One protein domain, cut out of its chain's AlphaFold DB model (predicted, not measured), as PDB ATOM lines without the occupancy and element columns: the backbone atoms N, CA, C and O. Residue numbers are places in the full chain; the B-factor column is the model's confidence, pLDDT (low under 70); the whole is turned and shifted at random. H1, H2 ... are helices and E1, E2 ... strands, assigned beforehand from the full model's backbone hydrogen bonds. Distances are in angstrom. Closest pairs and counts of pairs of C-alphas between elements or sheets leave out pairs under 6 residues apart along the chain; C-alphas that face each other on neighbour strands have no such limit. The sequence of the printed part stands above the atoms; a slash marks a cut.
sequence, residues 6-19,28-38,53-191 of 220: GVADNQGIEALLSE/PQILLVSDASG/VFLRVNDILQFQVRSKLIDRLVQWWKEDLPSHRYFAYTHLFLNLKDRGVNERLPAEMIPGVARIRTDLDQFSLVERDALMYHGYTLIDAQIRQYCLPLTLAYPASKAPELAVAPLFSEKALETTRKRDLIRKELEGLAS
ATOM      1  N   GLY A   6     221.984 248.596 360.195       50.25
ATOM      2  CA  GLY A   6     221.762 249.837 360.944       50.25
ATOM      3  C   GLY A   6     221.402 251.060 360.082       50.25
ATOM      4  O   GLY A   6     220.801 252.007 360.584       50.25
ATOM      5  N   VAL A   7     221.706 251.053 358.778       49.56
ATOM      6  CA  VAL A   7     221.303 252.118 357.836       49.56
ATOM      7  C   VAL A   7     219.846 251.954 357.385       49.56
ATOM      8  O   VAL A   7     219.198 252.945 357.054       49.56
ATOM      9  N   ALA A   8     219.320 250.725 357.391       50.78
ATOM     10  CA  ALA A   8     217.947 250.428 356.983       50.78
ATOM     11  C   ALA A   8     216.956 250.469 358.161       50.78
ATOM     12  O   ALA A   8     215.915 251.106 358.045       50.78
ATOM     13  N   ASP A   9     217.280 249.835 359.295       54.78
ATOM     14  CA  ASP A   9     216.445 249.824 360.506       54.78
ATOM     15  C   ASP A   9     217.280 249.447 361.745       54.78
ATOM     16  O   ASP A   9     217.281 248.303 362.199       54.78
ATOM     17  N   ASN A  10     217.995 250.418 362.325       59.91
ATOM     18  CA  ASN A  10     218.824 250.192 363.520       59.91
ATOM     19  C   ASN A  10     218.021 249.807 364.781       59.91
ATOM     20  O   ASN A  10     218.605 249.465 365.806       59.91
ATOM     21  N   GLN A  11     216.690 249.917 364.741       62.59
ATOM     22  CA  GLN A  11     215.806 249.674 365.883       62.59
ATOM     23  C   GLN A  11     214.950 248.410 365.704       62.59
ATOM     24  O   GLN A  11     214.297 247.983 366.657       62.59
ATOM     25  N   GLY A  12     214.938 247.811 364.508       66.25
ATOM     26  CA  GLY A  12     214.123 246.644 364.156       66.25
ATOM     27  C   GLY A  12     212.609 246.894 364.196       66.25
ATOM     28  O   GLY A  12     211.832 245.938 364.163       66.25
ATOM     29  N   ILE A  13     212.171 248.154 364.315       72.69
ATOM     30  CA  ILE A  13     210.758 248.511 364.500       72.69
ATOM     31  C   ILE A  13     209.974 248.223 363.222       72.69
ATOM     32  O   ILE A  13     208.868 247.691 363.282       72.69
ATOM     33  N   GLU A  14     210.523 248.556 362.058       71.69
ATOM     34  CA  GLU A  14     209.813 248.372 360.796       71.69
ATOM     35  C   GLU A  14     209.669 246.890 360.448       71.69
ATOM     36  O   GLU A  14     208.597 246.462 360.016       71.69
ATOM     37  N   ALA A  15     210.694 246.082 360.714       68.88
ATOM     38  CA  ALA A  15     210.625 244.635 360.514       68.88
ATOM     39  C   ALA A  15     209.541 243.972 361.386       68.88
ATOM     40  O   ALA A  15     208.861 243.053 360.936       68.88
ATOM     41  N   LEU A  16     209.343 244.454 362.618       70.25
ATOM     42  CA  LEU A  16     208.352 243.904 363.550       70.25
ATOM     43  C   LEU A  16     206.925 244.413 363.293       70.25
ATOM     44  O   LEU A  16     205.960 243.706 363.595       70.25
ATOM     45  N   LEU A  17     206.788 245.621 362.733       71.38
ATOM     46  CA  LEU A  17     205.503 246.270 362.442       71.38
ATOM     47  C   LEU A  17     205.024 246.109 360.986       71.38
ATOM     48  O   LEU A  17     203.920 246.553 360.668       71.38
ATOM     49  N   SER A  18     205.831 245.545 360.085       63.47
ATOM     50  CA  SER A  18     205.464 245.327 358.676       63.47
ATOM     51  C   SER A  18     204.835 243.950 358.428       63.47
ATOM     52  O   SER A  18     205.023 243.002 359.187       63.47
ATOM     53  N   GLU A  19     204.091 243.840 357.323       51.09
ATOM     54  CA  GLU A  19     203.347 242.644 356.883       51.09
ATOM     55  C   GLU A  19     204.233 241.437 356.497       51.09
ATOM     56  O   GLU A  19     203.720 240.393 356.104       51.09
ATOM     57  N   PRO A  28     202.798 241.394 367.970       66.81
ATOM     58  CA  PRO A  28     203.337 241.330 369.320       66.81
ATOM     59  C   PRO A  28     202.445 242.128 370.274       66.81
ATOM     60  O   PRO A  28     202.092 243.270 370.004       66.81
ATOM     61  N   GLN A  29     202.089 241.544 371.416       75.31
ATOM     62  CA  GLN A  29     201.350 242.273 372.455       75.31
ATOM     63  C   GLN A  29     202.246 243.301 373.157       75.31
ATOM     64  O   GLN A  29     201.757 244.295 373.684       75.31
ATOM     65  N   ILE A  30     203.561 243.069 373.168       77.12
ATOM     66  CA  ILE A  30     204.544 243.956 373.786       77.12
ATOM     67  C   ILE A  30     205.692 244.201 372.818       77.12
ATOM     68  O   ILE A  30     206.267 243.247 372.294       77.12
ATOM     69  N   LEU A  31     206.064 245.468 372.653       81.19
ATOM     70  CA  LEU A  31     207.259 245.863 371.920       81.19
ATOM     71  C   LEU A  31     208.258 246.571 372.843       81.19
ATOM     72  O   LEU A  31     207.972 247.631 373.396       81.19
ATOM     73  N   LEU A  32     209.449 245.994 373.000       80.88
ATOM     74  CA  LEU A  32     210.554 246.612 373.732       80.88
ATOM     75  C   LEU A  32     211.577 247.119 372.721       80.88
ATOM     76  O   LEU A  32     212.177 246.329 371.998       80.88
ATOM     77  N   VAL A  33     211.770 248.431 372.676       82.88
ATOM     78  CA  VAL A  33     212.681 249.087 371.742       82.88
ATOM     79  C   VAL A  33     213.839 249.685 372.523       82.88
ATOM     80  O   VAL A  33     213.645 250.580 373.349       82.88
ATOM     81  N   SER A  34     215.051 249.214 372.237       81.38
ATOM     82  CA  SER A  34     216.287 249.808 372.739       81.38
ATOM     83  C   SER A  34     216.992 250.545 371.615       81.38
ATOM     84  O   SER A  34     217.457 249.936 370.658       81.38
ATOM     85  N   ASP A  35     217.087 251.859 371.752       79.19
ATOM     86  CA  ASP A  35     217.749 252.722 370.797       79.19
ATOM     87  C   ASP A  35     219.163 253.079 371.261       79.19
ATOM     88  O   ASP A  35     219.370 253.836 372.217       79.19
ATOM     89  N   ALA A  36     220.131 252.510 370.547       70.69
ATOM     90  CA  ALA A  36     221.554 252.765 370.713       70.69
ATOM     91  C   ALA A  36     222.114 253.764 369.684       70.69
ATOM     92  O   ALA A  36     223.320 253.989 369.659       70.69
ATOM     93  N   SER A  37     221.272 254.368 368.833       62.03
ATOM     94  CA  SER A  37     221.745 255.334 367.836       62.03
ATOM     95  C   SER A  37     222.288 256.606 368.498       62.03
ATOM     96  O   SER A  37     221.677 257.185 369.401       62.03
ATOM     97  N   GLY A  38     223.462 257.055 368.047       58.44
ATOM     98  CA  GLY A  38     224.057 258.309 368.501       58.44
ATOM     99  C   GLY A  38     223.129 259.500 368.233       58.44
ATOM    100  O   GLY A  38     222.450 259.568 367.210       58.44
ATOM    101  N   VAL A  53     231.163 265.619 355.383       71.94
ATOM    102  CA  VAL A  53     229.820 265.933 354.878       71.94
ATOM    103  C   VAL A  53     229.006 264.651 354.688       71.94
ATOM    104  O   VAL A  53     227.847 264.612 355.101       71.94
ATOM    105  N   PHE A  54     229.599 263.579 354.151       68.56
ATOM    106  CA  PHE A  54     228.911 262.288 354.003       68.56
ATOM    107  C   PHE A  54     228.507 261.670 355.346       68.56
ATOM    108  O   PHE A  54     227.360 261.245 355.493       68.56
ATOM    109  N   LEU A  55     229.404 261.674 356.340       67.94
ATOM    110  CA  LEU A  55     229.075 261.216 357.696       67.94
ATOM    111  C   LEU A  55     227.931 262.043 358.297       67.94
ATOM    112  O   LEU A  55     226.996 261.490 358.869       67.94
ATOM    113  N   ARG A  56     227.936 263.362 358.076       70.81
ATOM    114  CA  ARG A  56     226.868 264.244 358.557       70.81
ATOM    115  C   ARG A  56     225.524 263.983 357.878       70.81
ATOM    116  O   ARG A  56     224.491 264.053 358.542       70.81
ATOM    117  N   VAL A  57     225.516 263.709 356.575       75.56
ATOM    118  CA  VAL A  57     224.296 263.330 355.844       75.56
ATOM    119  C   VAL A  57     223.747 262.010 356.382       75.56
ATOM    120  O   VAL A  57     222.538 261.906 356.581       75.56
ATOM    121  N   ASN A  58     224.620 261.044 356.679       72.00
ATOM    122  CA  ASN A  58     224.220 259.788 357.303       72.00
ATOM    123  C   ASN A  58     223.586 260.013 358.688       72.00
ATOM    124  O   ASN A  58     222.497 259.504 358.932       72.00
ATOM    125  N   ASP A  59     224.181 260.845 359.549       69.56
ATOM    126  CA  ASP A  59     223.599 261.162 360.864       69.56
ATOM    127  C   ASP A  59     222.214 261.828 360.742       69.56
ATOM    128  O   ASP A  59     221.291 261.529 361.504       69.56
ATOM    129  N   ILE A  60     222.047 262.745 359.779       75.56
ATOM    130  CA  ILE A  60     220.763 263.416 359.516       75.56
ATOM    131  C   ILE A  60     219.721 262.408 359.020       75.56
ATOM    132  O   ILE A  60     218.580 262.433 359.487       75.56
ATOM    133  N   LEU A  61     220.103 261.522 358.096       73.00
ATOM    134  CA  LEU A  61     219.232 260.466 357.587       73.00
ATOM    135  C   LEU A  61     218.787 259.540 358.725       73.00
ATOM    136  O   LEU A  61     217.590 259.328 358.902       73.00
ATOM    137  N   GLN A  62     219.726 259.062 359.543       70.50
ATOM    138  CA  GLN A  62     219.437 258.206 360.695       70.50
ATOM    139  C   GLN A  62     218.512 258.900 361.707       70.50
ATOM    140  O   GLN A  62     217.574 258.283 362.212       70.50
ATOM    141  N   PHE A  63     218.700 260.201 361.956       74.38
ATOM    142  CA  PHE A  63     217.811 260.984 362.817       74.38
ATOM    143  C   PHE A  63     216.375 261.075 362.268       74.38
ATOM    144  O   PHE A  63     215.401 260.946 363.020       74.38
ATOM    145  N   GLN A  64     216.221 261.284 360.957       76.81
ATOM    146  CA  GLN A  64     214.907 261.328 360.315       76.81
ATOM    147  C   GLN A  64     214.221 259.959 360.323       76.81
ATOM    148  O   GLN A  64     213.043 259.884 360.680       76.81
ATOM    149  N   VAL A  65     214.954 258.889 359.999       74.56
ATOM    150  CA  VAL A  65     214.459 257.503 360.061       74.56
ATOM    151  C   VAL A  65     213.973 257.188 361.472       74.56
ATOM    152  O   VAL A  65     212.819 256.810 361.649       74.56
ATOM    153  N   ARG A  66     214.788 257.468 362.495       75.69
ATOM    154  CA  ARG A  66     214.409 257.303 363.903       75.69
ATOM    155  C   ARG A  66     213.116 258.039 364.256       75.69
ATOM    156  O   ARG A  66     212.245 257.465 364.903       75.69
ATOM    157  N   SER A  67     212.982 259.300 363.846       79.25
ATOM    158  CA  SER A  67     211.777 260.092 364.132       79.25
ATOM    159  C   SER A  67     210.531 259.447 363.515       79.25
ATOM    160  O   SER A  67     209.508 259.313 364.180       79.25
ATOM    161  N   LYS A  68     210.641 258.959 362.273       79.06
ATOM    162  CA  LYS A  68     209.553 258.261 361.577       79.06
ATOM    163  C   LYS A  68     209.209 256.906 362.192       79.06
ATOM    164  O   LYS A  68     208.031 256.563 362.257       79.06
ATOM    165  N   LEU A  69     210.200 256.157 362.667       76.44
ATOM    166  CA  LEU A  69     209.967 254.886 363.353       76.44
ATOM    167  C   LEU A  69     209.252 255.087 364.695       76.44
ATOM    168  O   LEU A  69     208.342 254.327 365.018       76.44
ATOM    169  N   ILE A  70     209.596 256.142 365.442       80.81
ATOM    170  CA  ILE A  70     208.885 256.510 366.675       80.81
ATOM    171  C   ILE A  70     207.441 256.922 366.366       80.81
ATOM    172  O   ILE A  70     206.525 256.453 367.038       80.81
ATOM    173  N   ASP A  71     207.216 257.741 365.333       82.69
ATOM    174  CA  ASP A  71     205.861 258.116 364.906       82.69
ATOM    175  C   ASP A  71     205.025 256.873 364.556       82.69
ATOM    176  O   ASP A  71     203.886 256.738 365.007       82.69
ATOM    177  N   ARG A  72     205.615 255.926 363.814       82.06
ATOM    178  CA  ARG A  72     204.977 254.654 363.449       82.06
ATOM    179  C   ARG A  72     204.686 253.779 364.666       82.06
ATOM    180  O   ARG A  72     203.618 253.179 364.733       82.06
ATOM    181  N   LEU A  73     205.592 253.728 365.642       80.75
ATOM    182  CA  LEU A  73     205.384 253.012 366.901       80.75
ATOM    183  C   LEU A  73     204.206 253.595 367.695       80.75
ATOM    184  O   LEU A  73     203.353 252.857 368.190       80.75
ATOM    185  N   VAL A  74     204.134 254.924 367.789       82.31
ATOM    186  CA  VAL A  74     203.028 255.622 368.457       82.31
ATOM    187  C   VAL A  74     201.712 255.379 367.724       82.31
ATOM    188  O   VAL A  74     200.680 255.188 368.365       82.31
ATOM    189  N   GLN A  75     201.735 255.382 366.393       83.50
ATOM    190  CA  GLN A  75     200.574 255.068 365.571       83.50
ATOM    191  C   GLN A  75     200.105 253.624 365.800       83.50
ATOM    192  O   GLN A  75     198.944 253.419 366.140       83.50
ATOM    193  N   TRP A  76     201.014 252.648 365.759       79.69
ATOM    194  CA  TRP A  76     200.722 251.240 366.046       79.69
ATOM    195  C   TRP A  76     200.099 251.015 367.430       79.69
ATOM    196  O   TRP A  76     199.219 250.163 367.588       79.69
ATOM    197  N   TRP A  77     200.546 251.772 368.434       77.62
ATOM    198  CA  TRP A  77     199.972 251.732 369.778       77.62
ATOM    199  C   TRP A  77     198.557 252.334 369.832       77.62
ATOM    200  O   TRP A  77     197.721 251.860 370.595       77.62
ATOM    201  N   LYS A  78     198.268 253.356 369.016       77.50
ATOM    202  CA  LYS A  78     196.968 254.050 368.978       77.50
ATOM    203  C   LYS A  78     195.908 253.361 368.118       77.50
ATOM    204  O   LYS A  78     194.723 253.562 368.361       77.50
ATOM    205  N   GLU A  79     196.317 252.621 367.093       75.19
ATOM    206  CA  GLU A  79     195.413 252.062 366.080       75.19
ATOM    207  C   GLU A  79     194.542 250.900 366.579       75.19
ATOM    208  O   GLU A  79     193.529 250.607 365.947       75.19
ATOM    209  N   ASP A  80     194.881 250.250 367.700       62.25
ATOM    210  CA  ASP A  80     194.207 249.020 368.133       62.25
ATOM    211  C   ASP A  80     193.494 249.179 369.484       62.25
ATOM    212  O   ASP A  80     194.090 249.086 370.554       62.25
ATOM    213  N   LEU A  81     192.189 249.442 369.418       54.81
ATOM    214  CA  LEU A  81     191.332 249.778 370.561       54.81
ATOM    215  C   LEU A  81     190.688 248.599 371.336       54.81
ATOM    216  O   LEU A  81     189.992 248.885 372.310       54.81
ATOM    217  N   PRO A  82     190.916 247.302 371.020       52.47
ATOM    218  CA  PRO A  82     190.576 246.225 371.961       52.47
ATOM    219  C   PRO A  82     191.754 245.336 372.414       52.47
ATOM    220  O   PRO A  82     191.577 244.529 373.331       52.47
ATOM    221  N   SER A  83     192.950 245.460 371.832       58.59
ATOM    222  CA  SER A  83     194.106 244.625 372.200       58.59
ATOM    223  C   SER A  83     194.994 245.349 373.205       58.59
ATOM    224  O   SER A  83     195.454 246.457 372.951       58.59
ATOM    225  N   HIS A  84     195.286 244.711 374.336       67.88
ATOM    226  CA  HIS A  84     196.194 245.220 375.366       67.88
ATOM    227  C   HIS A  84     197.643 245.254 374.840       67.88
ATOM    228  O   HIS A  84     198.436 244.361 375.141       67.88
ATOM    229  N   ARG A  85     197.974 246.252 374.012       76.69
ATOM    230  CA  ARG A  85     199.317 246.463 373.468       76.69
ATOM    231  C   ARG A  85     200.119 247.381 374.377       76.69
ATOM    232  O   ARG A  85     199.655 248.454 374.762       76.69
ATOM    233  N   TYR A  86     201.350 246.984 374.663       77.69
ATOM    234  CA  TYR A  86     202.290 247.776 375.446       77.69
ATOM    235  C   TYR A  86     203.557 248.010 374.646       77.69
ATOM    236  O   TYR A  86     203.982 247.169 373.854       77.69
ATOM    237  N   PHE A  87     204.199 249.145 374.882       80.12
ATOM    238  CA  PHE A  87     205.553 249.344 374.411       80.12
ATOM    239  C   PHE A  87     206.404 250.010 375.479       80.12
ATOM    240  O   PHE A  87     205.912 250.772 376.312       80.12
ATOM    241  N   ALA A  88     207.697 249.730 375.419       82.94
ATOM    242  CA  ALA A  88     208.711 250.457 376.153       82.94
ATOM    243  C   ALA A  88     209.778 250.892 375.157       82.94
ATOM    244  O   ALA A  88     210.308 250.073 374.411       82.94
ATOM    245  N   TYR A  89     210.091 252.181 375.152       84.06
ATOM    246  CA  TYR A  89     211.170 252.736 374.349       84.06
ATOM    247  C   TYR A  89     212.256 253.255 375.283       84.06
ATOM    248  O   TYR A  89     211.979 254.011 376.220       84.06
ATOM    249  N   THR A  90     213.498 252.855 375.041       86.19
ATOM    250  CA  THR A  90     214.649 253.320 375.806       86.19
ATOM    251  C   THR A  90     215.753 253.834 374.904       86.19
ATOM    252  O   THR A  90     215.916 253.369 373.784       86.19
ATOM    253  N   HIS A  91     216.509 254.801 375.412       85.88
ATOM    254  CA  HIS A  91     217.654 255.385 374.736       85.88
ATOM    255  C   HIS A  91     218.880 255.294 375.637       85.88
ATOM    256  O   HIS A  91     218.757 255.566 376.832       85.88
ATOM    257  N   LEU A  92     220.068 255.015 375.095       84.94
ATOM    258  CA  LEU A  92     221.285 254.893 375.914       84.94
ATOM    259  C   LEU A  92     221.670 256.179 376.671       84.94
ATOM    260  O   LEU A  92     222.357 256.106 377.678       84.94
ATOM    261  N   PHE A  93     221.201 257.361 376.266       86.06
ATOM    262  CA  PHE A  93     221.390 258.597 377.057       86.06
ATOM    263  C   PHE A  93     220.416 258.755 378.235       86.06
ATOM    264  O   PHE A  93     220.537 259.716 378.996       86.06
ATOM    265  N   LEU A  94     219.438 257.860 378.400       84.75
ATOM    266  CA  LEU A  94     218.502 257.948 379.513       84.75
ATOM    267  C   LEU A  94     219.245 257.742 380.839       84.75
ATOM    268  O   LEU A  94     219.937 256.747 381.043       84.75
ATOM    269  N   ASN A  95     219.075 258.693 381.754       87.19
ATOM    270  CA  ASN A  95     219.637 258.625 383.091       87.19
ATOM    271  C   ASN A  95     218.553 258.238 384.100       87.19
ATOM    272  O   ASN A  95     217.599 258.981 384.323       87.19
ATOM    273  N   LEU A  96     218.711 257.074 384.729       86.56
ATOM    274  CA  LEU A  96     217.758 256.576 385.722       86.56
ATOM    275  C   LEU A  96     217.929 257.210 387.109       86.56
ATOM    276  O   LEU A  96     217.096 256.982 387.986       86.56
ATOM    277  N   LYS A  97     218.974 258.023 387.325       85.12
ATOM    278  CA  LYS A  97     219.211 258.715 388.601       85.12
ATOM    279  C   LYS A  97     218.013 259.569 389.013       85.12
ATOM    280  O   LYS A  97     217.600 259.508 390.166       85.12
ATOM    281  N   ASP A  98     217.424 260.294 388.066       79.31
ATOM    282  CA  ASP A  98     216.277 261.175 388.324       79.31
ATOM    283  C   ASP A  98     214.983 260.393 388.606       79.31
ATOM    284  O   ASP A  98     214.012 260.948 389.114       79.31
ATOM    285  N   ARG A  99     214.974 259.085 388.313       80.81
ATOM    286  CA  ARG A  99     213.868 258.161 388.600       80.81
ATOM    287  C   ARG A  99     214.037 257.413 389.926       80.81
ATOM    288  O   ARG A  99     213.224 256.549 390.234       80.81
ATOM    289  N   GLY A 100     215.085 257.709 390.699       81.31
ATOM    290  CA  GLY A 100     215.345 257.058 391.986       81.31
ATOM    291  C   GLY A 100     215.819 255.604 391.883       81.31
ATOM    292  O   GLY A 100     215.800 254.889 392.881       81.31
ATOM    293  N   VAL A 101     216.250 255.154 390.699       82.62
ATOM    294  CA  VAL A 101     216.809 253.808 390.521       82.62
ATOM    295  C   VAL A 101     218.275 253.823 390.951       82.62
ATOM    296  O   VAL A 101     219.073 254.623 390.448       82.62
ATOM    297  N   ASN A 102     218.625 252.947 391.894       80.25
ATOM    298  CA  ASN A 102     219.988 252.818 392.421       80.25
ATOM    299  C   ASN A 102     220.845 251.861 391.583       80.25
ATOM    300  O   ASN A 102     222.015 252.147 391.340       80.25
ATOM    301  N   GLU A 103     220.249 250.772 391.094       83.06
ATOM    302  CA  GLU A 103     220.871 249.806 390.185       83.06
ATOM    303  C   GLU A 103     220.921 250.371 388.768       83.06
ATOM    304  O   GLU A 103     220.012 250.207 387.959       83.06
ATOM    305  N   ARG A 104     221.977 251.124 388.491       87.12
ATOM    306  CA  ARG A 104     222.180 251.801 387.213       87.12
ATOM    307  C   ARG A 104     223.651 252.090 387.002       87.12
ATOM    308  O   ARG A 104     224.437 252.191 387.948       87.12
ATOM    309  N   LEU A 105     223.995 252.358 385.752       85.12
ATOM    310  CA  LEU A 105     225.282 252.946 385.430       85.12
ATOM    311  C   LEU A 105     225.453 254.307 386.158       85.12
ATOM    312  O   LEU A 105     224.482 255.067 386.303       85.12
ATOM    313  N   PRO A 106     226.660 254.645 386.649       85.69
ATOM    314  CA  PRO A 106     226.949 255.985 387.144       85.69
ATOM    315  C   PRO A 106     226.688 257.043 386.068       85.69
ATOM    316  O   PRO A 106     227.026 256.853 384.898       85.69
ATOM    317  N   ALA A 107     226.088 258.167 386.465       85.19
ATOM    318  CA  ALA A 107     225.639 259.209 385.540       85.19
ATOM    319  C   ALA A 107     226.782 259.760 384.672       85.19
ATOM    320  O   ALA A 107     226.582 260.093 383.508       85.19
ATOM    321  N   GLU A 108     227.986 259.818 385.235       84.00
ATOM    322  CA  GLU A 108     229.214 260.259 384.584       84.00
ATOM    323  C   GLU A 108     229.695 259.324 383.463       84.00
ATOM    324  O   GLU A 108     230.387 259.775 382.554       84.00
ATOM    325  N   MET A 109     229.319 258.042 383.496       82.81
ATOM    326  CA  MET A 109     229.726 257.055 382.490       82.81
ATOM    327  C   MET A 109     228.743 256.969 381.320       82.81
ATOM    328  O   MET A 109     229.139 256.549 380.234       82.81
ATOM    329  N   ILE A 110     227.490 257.403 381.509       86.25
ATOM    330  CA  ILE A 110     226.429 257.332 380.491       86.25
ATOM    331  C   ILE A 110     226.861 257.970 379.162       86.25
ATOM    332  O   ILE A 110     226.715 257.307 378.137       86.25
ATOM    333  N   PRO A 111     227.439 259.192 379.120       84.31
ATOM    334  CA  PRO A 111     227.829 259.789 377.847       84.31
ATOM    335  C   PRO A 111     228.917 259.007 377.110       84.31
ATOM    336  O   PRO A 111     228.917 258.987 375.884       84.31
ATOM    337  N   GLY A 112     229.837 258.373 377.844       82.00
ATOM    338  CA  GLY A 112     230.878 257.530 377.259       82.00
ATOM    339  C   GLY A 112     230.290 256.247 376.683       82.00
ATOM    340  O   GLY A 112     230.529 255.933 375.525       82.00
ATOM    341  N   VAL A 113     229.451 255.562 377.465       83.69
ATOM    342  CA  VAL A 113     228.805 254.305 377.057       83.69
ATOM    343  C   VAL A 113     227.854 254.510 375.877       83.69
ATOM    344  O   VAL A 113     227.885 253.737 374.928       83.69
ATOM    345  N   ALA A 114     227.060 255.581 375.881       83.06
ATOM    346  CA  ALA A 114     226.118 255.895 374.805       83.06
ATOM    347  C   ALA A 114     226.786 256.332 373.487       83.06
ATOM    348  O   ALA A 114     226.106 256.450 372.472       83.06
ATOM    349  N   ARG A 115     228.097 256.609 373.500       79.56
ATOM    350  CA  ARG A 115     228.893 256.957 372.313       79.56
ATOM    351  C   ARG A 115     229.743 255.801 371.799       79.56
ATOM    352  O   ARG A 115     230.436 255.982 370.799       79.56
ATOM    353  N   ILE A 116     229.721 254.648 372.469       76.50
ATOM    354  CA  ILE A 116     230.376 253.452 371.948       76.50
ATOM    355  C   ILE A 116     229.694 253.119 370.624       76.50
ATOM    356  O   ILE A 116     228.484 252.903 370.576       76.50
ATOM    357  N   ARG A 117     230.481 253.112 369.549       70.38
ATOM    358  CA  ARG A 117     230.008 252.674 368.241       70.38
ATOM    359  C   ARG A 117     229.698 251.190 368.317       70.38
ATOM    360  O   ARG A 117     230.554 250.393 368.690       70.38
ATOM    361  N   THR A 118     228.449 250.841 368.041       66.50
ATOM    362  CA  THR A 118     227.977 249.458 368.123       66.50
ATOM    363  C   THR A 118     228.112 248.705 366.800       66.50
ATOM    364  O   THR A 118     227.724 247.542 366.729       66.50
ATOM    365  N   ASP A 119     228.640 249.350 365.759       56.59
ATOM    366  CA  ASP A 119     228.846 248.791 364.431       56.59
ATOM    367  C   ASP A 119     230.284 248.288 364.239       56.59
ATOM    368  O   ASP A 119     231.251 249.030 364.386       56.59
ATOM    369  N   LEU A 120     230.405 247.005 363.870       54.69
ATOM    370  CA  LEU A 120     231.604 246.330 363.332       54.69
ATOM    371  C   LEU A 120     232.887 246.309 364.198       54.69
ATOM    372  O   LEU A 120     233.818 245.581 363.848       54.69
ATOM    373  N   ASP A 121     232.936 247.016 365.327       59.94
ATOM    374  CA  ASP A 121     234.071 247.034 366.252       59.94
ATOM    375  C   ASP A 121     234.008 245.866 367.269       59.94
ATOM    376  O   ASP A 121     232.944 245.461 367.746       59.94
ATOM    377  N   GLN A 122     235.167 245.296 367.627       71.44
ATOM    378  CA  GLN A 122     235.258 244.352 368.747       71.44
ATOM    379  C   GLN A 122     235.157 245.121 370.067       71.44
ATOM    380  O   GLN A 122     236.047 245.900 370.398       71.44
ATOM    381  N   PHE A 123     234.110 244.862 370.851       77.25
ATOM    382  CA  PHE A 123     233.992 245.431 372.192       77.25
ATOM    383  C   PHE A 123     235.058 244.862 373.131       77.25
ATOM    384  O   PHE A 123     235.226 243.642 373.246       77.25
ATOM    385  N   SER A 124     235.710 245.735 373.894       80.38
ATOM    386  CA  SER A 124     236.436 245.315 375.088       80.38
ATOM    387  C   SER A 124     235.473 244.732 376.131       80.38
ATOM    388  O   SER A 124     234.268 244.994 376.129       80.38
ATOM    389  N   LEU A 125     236.009 243.964 377.085       78.44
ATOM    390  CA  LEU A 125     235.212 243.425 378.195       78.44
ATOM    391  C   LEU A 125     234.509 244.535 378.991       78.44
ATOM    392  O   LEU A 125     233.382 244.348 379.436       78.44
ATOM    393  N   VAL A 126     235.160 245.693 379.138       81.81
ATOM    394  CA  VAL A 126     234.622 246.847 379.868       81.81
ATOM    395  C   VAL A 126     233.466 247.485 379.106       81.81
ATOM    396  O   VAL A 126     232.422 247.738 379.699       81.81
ATOM    397  N   GLU A 127     233.629 247.722 377.805       78.62
ATOM    398  CA  GLU A 127     232.582 248.303 376.955       78.62
ATOM    399  C   GLU A 127     231.360 247.397 376.890       78.62
ATOM    400  O   GLU A 127     230.242 247.864 377.099       78.62
ATOM    401  N   ARG A 128     231.577 246.093 376.687       82.25
ATOM    402  CA  ARG A 128     230.513 245.091 376.684       82.25
ATOM    403  C   ARG A 128     229.758 245.082 378.011       82.25
ATOM    404  O   ARG A 128     228.536 245.187 378.011       82.25
ATOM    405  N   ASP A 129     230.465 244.969 379.135       83.38
ATOM    406  CA  ASP A 129     229.833 244.885 380.453       83.38
ATOM    407  C   ASP A 129     229.092 246.188 380.804       83.38
ATOM    408  O   ASP A 129     228.001 246.141 381.373       83.38
ATOM    409  N   ALA A 130     229.637 247.348 380.423       85.50
ATOM    410  CA  ALA A 130     228.998 248.647 380.615       85.50
ATOM    411  C   ALA A 130     227.737 248.820 379.756       85.50
ATOM    412  O   ALA A 130     226.700 249.233 380.280       85.50
ATOM    413  N   LEU A 131     227.800 248.464 378.469       84.94
ATOM    414  CA  LEU A 131     226.661 248.500 377.550       84.94
ATOM    415  C   LEU A 131     225.553 247.548 377.990       84.94
ATOM    416  O   LEU A 131     224.395 247.951 378.056       84.94
ATOM    417  N   MET A 132     225.901 246.304 378.330       86.12
ATOM    418  CA  MET A 132     224.933 245.308 378.787       86.12
ATOM    419  C   MET A 132     224.266 245.750 380.087       86.12
ATOM    420  O   MET A 132     223.040 245.770 380.167       86.12
ATOM    421  N   TYR A 133     225.051 246.144 381.094       88.31
ATOM    422  CA  TYR A 133     224.503 246.574 382.379       88.31
ATOM    423  C   TYR A 133     223.582 247.789 382.226       88.31
ATOM    424  O   TYR A 133     222.472 247.809 382.762       88.31
ATOM    425  N   HIS A 134     223.996 248.783 381.437       89.75
ATOM    426  CA  HIS A 134     223.174 249.956 381.161       89.75
ATOM    427  C   HIS A 134     221.900 249.596 380.386       89.75
ATOM    428  O   HIS A 134     220.806 249.974 380.791       89.75
ATOM    429  N   GLY A 135     222.004 248.790 379.329       87.50
ATOM    430  CA  GLY A 135     220.853 248.341 378.544       87.50
ATOM    431  C   GLY A 135     219.819 247.580 379.377       87.50
ATOM    432  O   GLY A 135     218.631 247.894 379.317       87.50
ATOM    433  N   TYR A 136     220.252 246.623 380.204       87.06
ATOM    434  CA  TYR A 136     219.331 245.853 381.041       87.06
ATOM    435  C   TYR A 136     218.678 246.692 382.141       87.06
ATOM    436  O   TYR A 136     217.469 246.584 382.331       87.06
ATOM    437  N   THR A 137     219.437 247.550 382.833       89.44
ATOM    438  CA  THR A 137     218.875 248.436 383.874       89.44
ATOM    439  C   THR A 137     217.857 249.413 383.285       89.44
ATOM    440  O   THR A 137     216.800 249.647 383.872       89.44
ATOM    441  N   LEU A 138     218.121 249.928 382.081       90.06
ATOM    442  CA  LEU A 138     217.175 250.744 381.330       90.06
ATOM    443  C   LEU A 138     215.894 249.983 380.976       90.06
ATOM    444  O   LEU A 138     214.803 250.494 381.216       90.06
ATOM    445  N   ILE A 139     216.006 248.784 380.405       86.69
ATOM    446  CA  ILE A 139     214.835 247.994 380.003       86.69
ATOM    447  C   ILE A 139     213.999 247.596 381.224       86.69
ATOM    448  O   ILE A 139     212.784 247.776 381.195       86.69
ATOM    449  N   ASP A 140     214.626 247.120 382.303       86.31
ATOM    450  CA  ASP A 140     213.928 246.748 383.540       86.31
ATOM    451  C   ASP A 140     213.141 247.939 384.115       86.31
ATOM    452  O   ASP A 140     211.935 247.832 384.355       86.31
ATOM    453  N   ALA A 141     213.777 249.112 384.221       87.19
ATOM    454  CA  ALA A 141     213.114 250.322 384.699       87.19
ATOM    455  C   ALA A 141     211.923 250.729 383.813       87.19
ATOM    456  O   ALA A 141     210.877 251.140 384.320       87.19
ATOM    457  N   GLN A 142     212.054 250.599 382.492       86.31
ATOM    458  CA  GLN A 142     210.999 250.971 381.548       86.31
ATOM    459  C   GLN A 142     209.830 249.978 381.555       86.31
ATOM    460  O   GLN A 142     208.678 250.407 381.515       86.31
ATOM    461  N   ILE A 143     210.096 248.672 381.667       84.19
ATOM    462  CA  ILE A 143     209.053 247.643 381.798       84.19
ATOM    463  C   ILE A 143     208.242 247.871 383.072       84.19
ATOM    464  O   ILE A 143     207.012 247.891 383.016       84.19
ATOM    465  N   ARG A 144     208.909 248.098 384.210       83.25
ATOM    466  CA  ARG A 144     208.228 248.354 385.491       83.25
ATOM    467  C   ARG A 144     207.342 249.595 385.439       83.25
ATOM    468  O   ARG A 144     206.303 249.629 386.091       83.25
ATOM    469  N   GLN A 145     207.752 250.602 384.673       83.31
ATOM    470  CA  GLN A 145     207.037 251.869 384.575       83.31
ATOM    471  C   GLN A 145     205.875 251.837 383.574       83.31
ATOM    472  O   GLN A 145     204.807 252.366 383.870       83.31
ATOM    473  N   TYR A 146     206.075 251.245 382.395       80.69
ATOM    474  CA  TYR A 146     205.151 251.379 381.262       80.69
ATOM    475  C   TYR A 146     204.460 250.072 380.862       80.69
ATOM    476  O   TYR A 146     203.471 250.090 380.132       80.69
ATOM    477  N   CYS A 147     204.931 248.930 381.359       79.75
ATOM    478  CA  CYS A 147     204.380 247.608 381.070       79.75
ATOM    479  C   CYS A 147     203.960 246.903 382.372       79.75
ATOM    480  O   CYS A 147     204.302 245.745 382.616       79.75
ATOM    481  N   LEU A 148     203.200 247.592 383.229       78.50
ATOM    482  CA  LEU A 148     202.753 247.047 384.517       78.50
ATOM    483  C   LEU A 148     202.046 245.677 384.394       78.50
ATOM    484  O   LEU A 148     202.349 244.794 385.197       78.50
ATOM    485  N   PRO A 149     201.190 245.422 383.383       77.56
ATOM    486  CA  PRO A 149     200.526 244.124 383.235       77.56
ATOM    487  C   PRO A 149     201.489 242.957 383.005       77.56
ATOM    488  O   PRO A 149     201.231 241.854 383.481       77.56
ATOM    489  N   LEU A 150     202.639 243.201 382.367       75.81
ATOM    490  CA  LEU A 150     203.707 242.205 382.278       75.81
ATOM    491  C   LEU A 150     204.311 241.895 383.640       75.81
ATOM    492  O   LEU A 150     204.496 240.730 383.979       75.81
ATOM    493  N   THR A 151     204.585 242.934 384.424       76.38
ATOM    494  CA  THR A 151     205.160 242.792 385.766       76.38
ATOM    495  C   THR A 151     204.199 242.051 386.705       76.38
ATOM    496  O   THR A 151     204.630 241.286 387.564       76.38
ATOM    497  N   LEU A 152     202.884 242.227 386.518       79.75
ATOM    498  CA  LEU A 152     201.851 241.494 387.256       79.75
ATOM    499  C   LEU A 152     201.738 240.026 386.812       79.75
ATOM    500  O   LEU A 152     201.600 239.143 387.656       79.75
ATOM    501  N   ALA A 153     201.812 239.750 385.506       77.06
ATOM    502  CA  ALA A 153     201.764 238.387 384.970       77.06
ATOM    503  C   ALA A 153     203.033 237.574 385.303       77.06
ATOM    504  O   ALA A 153     202.965 236.361 385.535       77.06
ATOM    505  N   TYR A 154     204.180 238.252 385.374       72.94
ATOM    506  CA  TYR A 154     205.498 237.685 385.648       72.94
ATOM    507  C   TYR A 154     206.140 238.388 386.853       72.94
ATOM    508  O   TYR A 154     207.032 239.221 386.684       72.94
ATOM    509  N   PRO A 155     205.694 238.070 388.085       70.75
ATOM    510  CA  PRO A 155     206.221 238.706 389.284       70.75
ATOM    511  C   PRO A 155     207.707 238.388 389.476       70.75
ATOM    512  O   PRO A 155     208.172 237.304 389.119       70.75
ATOM    513  N   ALA A 156     208.428 239.305 390.127       67.50
ATOM    514  CA  ALA A 156     209.867 239.199 390.385       67.50
ATOM    515  C   ALA A 156     210.282 237.896 391.093       67.50
ATOM    516  O   ALA A 156     211.394 237.431 390.907       67.50
ATOM    517  N   SER A 157     209.382 237.243 391.835       68.19
ATOM    518  CA  SER A 157     209.635 235.929 392.444       68.19
ATOM    519  C   SER A 157     209.884 234.799 391.435       68.19
ATOM    520  O   SER A 157     210.380 233.742 391.820       68.19
ATOM    521  N   LYS A 158     209.530 234.997 390.160       70.50
ATOM    522  CA  LYS A 158     209.748 234.042 389.064       70.50
ATOM    523  C   LYS A 158     210.956 234.383 388.188       70.50
ATOM    524  O   LYS A 158     211.302 233.576 387.328       70.50
ATOM    525  N   ALA A 159     211.568 235.552 388.374       68.88
ATOM    526  CA  ALA A 159     212.708 236.008 387.592       68.88
ATOM    527  C   ALA A 159     213.951 236.118 388.490       68.88
ATOM    528  O   ALA A 159     213.831 236.516 389.648       68.88
ATOM    529  N   PRO A 160     215.147 235.765 387.996       71.62
ATOM    530  CA  PRO A 160     216.373 236.056 388.725       71.62
ATOM    531  C   PRO A 160     216.532 237.572 388.900       71.62
ATOM    532  O   PRO A 160     216.138 238.352 388.030       71.62
ATOM    533  N   GLU A 161     217.116 237.976 390.026       74.44
ATOM    534  CA  GLU A 161     217.471 239.373 390.271       74.44
ATOM    535  C   GLU A 161     218.455 239.865 389.202       74.44
ATOM    536  O   GLU A 161     219.260 239.089 388.669       74.44
ATOM    537  N   LEU A 162     218.371 241.152 388.857       73.81
ATOM    538  CA  LEU A 162     219.217 241.715 387.821       73.81
ATOM    539  C   LEU A 162     220.681 241.659 388.272       73.81
ATOM    540  O   LEU A 162     221.079 242.270 389.260       73.81
ATOM    541  N   ALA A 163     221.498 240.918 387.528       75.44
ATOM    542  CA  ALA A 163     222.906 240.788 387.856       75.44
ATOM    543  C   ALA A 163     223.623 242.136 387.687       75.44
ATOM    544  O   ALA A 163     223.607 242.746 386.614       75.44
ATOM    545  N   VAL A 164     224.318 242.574 388.735       77.81
ATOM    546  CA  VAL A 164     225.233 243.713 388.652       77.81
ATOM    547  C   VAL A 164     226.519 243.237 387.991       77.81
ATOM    548  O   VAL A 164     227.159 242.300 388.479       77.81
ATOM    549  N   ALA A 165     226.909 243.866 386.878       75.44
ATOM    550  CA  ALA A 165     228.143 243.472 386.210       75.44
ATOM    551  C   ALA A 165     229.330 243.634 387.176       75.44
ATOM    552  O   ALA A 165     229.347 244.595 387.954       75.44
ATOM    553  N   PRO A 166     230.336 242.736 387.140       73.12
ATOM    554  CA  PRO A 166     231.422 242.731 388.115       73.12
ATOM    555  C   PRO A 166     232.056 244.107 388.292       73.12
ATOM    556  O   PRO A 166     232.263 244.519 389.425       73.12
ATOM    557  N   LEU A 167     232.250 244.848 387.196       70.62
ATOM    558  CA  LEU A 167     232.798 246.207 387.162       70.62
ATOM    559  C   LEU A 167     232.053 247.220 388.057       70.62
ATOM    560  O   LEU A 167     232.674 248.158 388.559       70.62
ATOM    561  N   PHE A 168     230.748 247.030 388.264       74.81
ATOM    562  CA  PHE A 168     229.869 247.929 389.022       74.81
ATOM    563  C   PHE A 168     229.433 247.357 390.376       74.81
ATOM    564  O   PHE A 168     228.699 248.014 391.108       74.81
ATOM    565  N   SER A 169     229.884 246.151 390.731       71.25
ATOM    566  CA  SER A 169     229.616 245.568 392.048       71.25
ATOM    567  C   SER A 169     230.414 246.282 393.149       71.25
ATOM    568  O   SER A 169     231.561 246.684 392.935       71.25
ATOM    569  N   GLU A 170     229.859 246.395 394.360       61.47
ATOM    570  CA  GLU A 170     230.563 246.988 395.514       61.47
ATOM    571  C   GLU A 170     231.897 246.276 395.810       61.47
ATOM    572  O   GLU A 170     232.904 246.923 396.099       61.47
ATOM    573  N   LYS A 171     231.952 244.953 395.599       51.81
ATOM    574  CA  LYS A 171     233.184 244.149 395.699       51.81
ATOM    575  C   LYS A 171     234.257 244.545 394.678       51.81
ATOM    576  O   LYS A 171     235.443 244.359 394.939       51.81
ATOM    577  N   ALA A 172     233.888 245.093 393.519       50.19
ATOM    578  CA  ALA A 172     234.860 245.620 392.564       50.19
ATOM    579  C   ALA A 172     235.350 247.025 392.925       50.19
ATOM    580  O   ALA A 172     236.501 247.349 392.614       50.19
ATOM    581  N   LEU A 173     234.540 247.825 393.628       48.31
ATOM    582  CA  LEU A 173     234.931 249.141 394.147       48.31
ATOM    583  C   LEU A 173     236.017 249.062 395.233       48.31
ATOM    584  O   LEU A 173     236.881 249.940 395.278       48.31
ATOM    585  N   GLU A 174     236.047 247.984 396.024       46.19
ATOM    586  CA  GLU A 174     237.149 247.681 396.958       46.19
ATOM    587  C   GLU A 174     238.474 247.369 396.244       46.19
ATOM    588  O   GLU A 174     239.555 247.457 396.831       46.19
ATOM    589  N   THR A 175     238.442 247.109 394.936       46.66
ATOM    590  CA  THR A 175     239.654 246.983 394.121       46.66
ATOM    591  C   THR A 175     240.191 248.345 393.681       46.66
ATOM    592  O   THR A 175     240.521 248.567 392.516       46.66
ATOM    593  N   THR A 176     240.366 249.267 394.631       50.66
ATOM    594  CA  THR A 176     241.123 250.516 394.424       50.66
ATOM    595  C   THR A 176     242.511 250.215 393.827       50.66
ATOM    596  O   THR A 176     242.949 250.891 392.902       50.66
ATOM    597  N   ARG A 177     243.115 249.074 394.202       50.53
ATOM    598  CA  ARG A 177     244.350 248.541 393.595       50.53
ATOM    599  C   ARG A 177     244.257 248.223 392.096       50.53
ATOM    600  O   ARG A 177     245.253 248.383 391.402       50.53
ATOM    601  N   LYS A 178     243.106 247.774 391.575       49.72
ATOM    602  CA  LYS A 178     242.949 247.509 390.130       49.72
ATOM    603  C   LYS A 178     242.742 248.795 389.337       49.72
ATOM    604  O   LYS A 178     243.232 248.870 388.222       49.72
ATOM    605  N   ARG A 179     242.082 249.814 389.906       51.72
ATOM    606  CA  ARG A 179     241.961 251.134 389.260       51.72
ATOM    607  C   ARG A 179     243.319 251.798 389.068       51.72
ATOM    608  O   ARG A 179     243.564 252.344 388.000       51.72
ATOM    609  N   ASP A 180     244.206 251.692 390.055       55.22
ATOM    610  CA  ASP A 180     245.570 252.216 389.937       55.22
ATOM    611  C   ASP A 180     246.414 251.419 388.938       55.22
ATOM    612  O   ASP A 180     247.213 252.010 388.223       55.22
ATOM    613  N   LEU A 181     246.205 250.101 388.835       53.09
ATOM    614  CA  LEU A 181     246.851 249.263 387.817       53.09
ATOM    615  C   LEU A 181     246.360 249.592 386.402       53.09
ATOM    616  O   LEU A 181     247.192 249.794 385.528       53.09
ATOM    617  N   ILE A 182     245.046 249.731 386.199       54.88
ATOM    618  CA  ILE A 182     244.453 250.137 384.913       54.88
ATOM    619  C   ILE A 182     244.922 251.549 384.540       54.88
ATOM    620  O   ILE A 182     245.295 251.795 383.399       54.88
ATOM    621  N   ARG A 183     244.977 252.479 385.504       53.81
ATOM    622  CA  ARG A 183     245.527 253.824 385.289       53.81
ATOM    623  C   ARG A 183     247.006 253.764 384.890       53.81
ATOM    624  O   ARG A 183     247.377 254.414 383.922       53.81
ATOM    625  N   LYS A 184     247.822 252.942 385.559       54.97
ATOM    626  CA  LYS A 184     249.238 252.731 385.207       54.97
ATOM    627  C   LYS A 184     249.425 252.114 383.824       54.97
ATOM    628  O   LYS A 184     250.382 252.445 383.135       54.97
ATOM    629  N   GLU A 185     248.539 251.208 383.432       50.97
ATOM    630  CA  GLU A 185     248.564 250.545 382.128       50.97
ATOM    631  C   GLU A 185     248.197 251.533 381.009       50.97
ATOM    632  O   GLU A 185     248.894 251.613 379.999       50.97
ATOM    633  N   LEU A 186     247.196 252.387 381.243       50.59
ATOM    634  CA  LEU A 186     246.818 253.482 380.344       50.59
ATOM    635  C   LEU A 186     247.894 254.585 380.260       50.59
ATOM    636  O   LEU A 186     248.164 255.098 379.177       50.59
ATOM    637  N   GLU A 187     248.552 254.922 381.372       58.81
ATOM    638  CA  GLU A 187     249.684 255.864 381.412       58.81
ATOM    639  C   GLU A 187     250.941 255.287 380.733       58.81
ATOM    640  O   GLU A 187     251.659 256.005 380.036       58.81
ATOM    641  N   GLY A 188     251.181 253.978 380.865       41.62
ATOM    642  CA  GLY A 188     252.251 253.266 380.164       41.62
ATOM    643  C   GLY A 188     252.043 253.240 378.647       41.62
ATOM    644  O   GLY A 188     252.984 253.494 377.895       41.62
ATOM    645  N   LEU A 189     250.805 253.040 378.188       42.59
ATOM    646  CA  LEU A 189     250.429 253.099 376.769       42.59
ATOM    647  C   LEU A 189     250.564 254.513 376.171       42.59
ATOM    648  O   LEU A 189     250.941 254.662 375.004       42.59
ATOM    649  N   ALA A 190     250.345 255.557 376.978       40.38
ATOM    650  CA  ALA A 190     250.539 256.952 376.574       40.38
ATOM    651  C   ALA A 190     252.023 257.341 376.404       40.38
ATOM    652  O   ALA A 190     252.333 258.279 375.673       40.38
ATOM    653  N   SER A 191     252.952 256.607 377.027       40.75
ATOM    654  CA  SER A 191     254.400 256.825 376.861       40.75
ATOM    655  C   SER A 191     254.994 256.168 375.605       40.75
ATOM    656  O   SER A 191     256.126 256.474 375.235       40.75
TER     657      SER A 191
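This is residues 6 to 19, 28 to 38 and 53 to 191 of the 220 residues of an uncharacterized protein of Acidobacteria bacterium (UniProt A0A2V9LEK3). A small parallel sheet of two strands, E1 and E2, lies between two long helices, H3 on one side and H6 on the other, both running back against the strands' direction. H2 packs on H3, the short H4 and H5 lie near H6, and H7 turns off the end of H6; the free-standing residues 153 to 161 loop out, and H9 sticks out as a last arm. The printed part has 164 residues, with named elements in the order H1 H2 E1 H3 E2 H4 H5 H6 H7 H8 H9, nine helices and two strands, and is mostly helix. It is loose, with a radius of gyration of the C-alphas of 18.9 A, and flat, spanning 61 by 51 by 26 A.

H1, residues 6 to 9, begins at C-alpha 6 (221.762, 249.837, 360.944), and H2 is residues 13 to 17. E1, residues 30 to 35, is 16.1 A long. H3, residues 53 to 78, is 37.7 A long and begins at (229.820, 265.933, 354.878). E2, residues 86 to 91, is 17.2 A long. H4 is residues 96 to 99 and H5 residues 110 to 113. H6, residues 125 to 146, is 31.2 A long. H7 is residues 148 to 153 and H8 residues 170 to 173. H9, residues 176 to 190, is 21.2 A long and ends at (250.539, 256.952, 376.574).

E1 and E2 are parallel, with 9 degrees between their directions; N 33 and O 88 are within hydrogen-bond range at 2.8 A, and N 88 and O 31 at 2.9 A. The closest C-alphas of E2 and H6 are those of Ala 88 and Gln 142, 5.9 A apart. The closest of H3 and E2 are those of Trp 77 and Tyr 86, 7.3 A apart. H3 and H6 are apart. H2 touches H3, with residues 69 to 76 of H3 alone; the closest C-alphas are those of Ile 13 and Leu 69, 6.5 A. H1 and H3 are close but not clearly touching, the closest C-alphas being those of Val 7 and Gln 62, 7.0 A. H4 and H6 are close but not clearly touching, at 7.3 A between the C-alphas of Leu 96 and Leu 138. H5 and H6 only just touch, with 3 pairs of C-alphas within 8 A, the closest being Val 113 and Leu 131, 6.2 A. H6 and H7 only just touch, with 3 such pairs, and only at the corner, about perpendicular at 87 degrees, with the C-alphas of Arg 144 and Thr 151 closest at 6.4 A. H8 and H9 meet only through their link. Every O i to N i+4 pair is within hydrogen-bond range in H2, H3, H6, H7 and H9; H1, H4, H5 and H8 are too short for one, and their single O i to N i+3 pair is within range in H4, H5 and H8 but not in H1.

The C-alphas farthest apart are those of Pro 82 and Ser 191, 64.9 A. Residues 20 to 27 and 39 to 52 are not printed, with gaps of 12.5 A and 16.6 A between C-alphas 19 and 28, and 38 and 53. The links H5 to H6 and H7 to H8 are long. The mean pLDDT of the printed part is 72.6; 50 residues are under 70, among them 6 to 12 and 170 to 191.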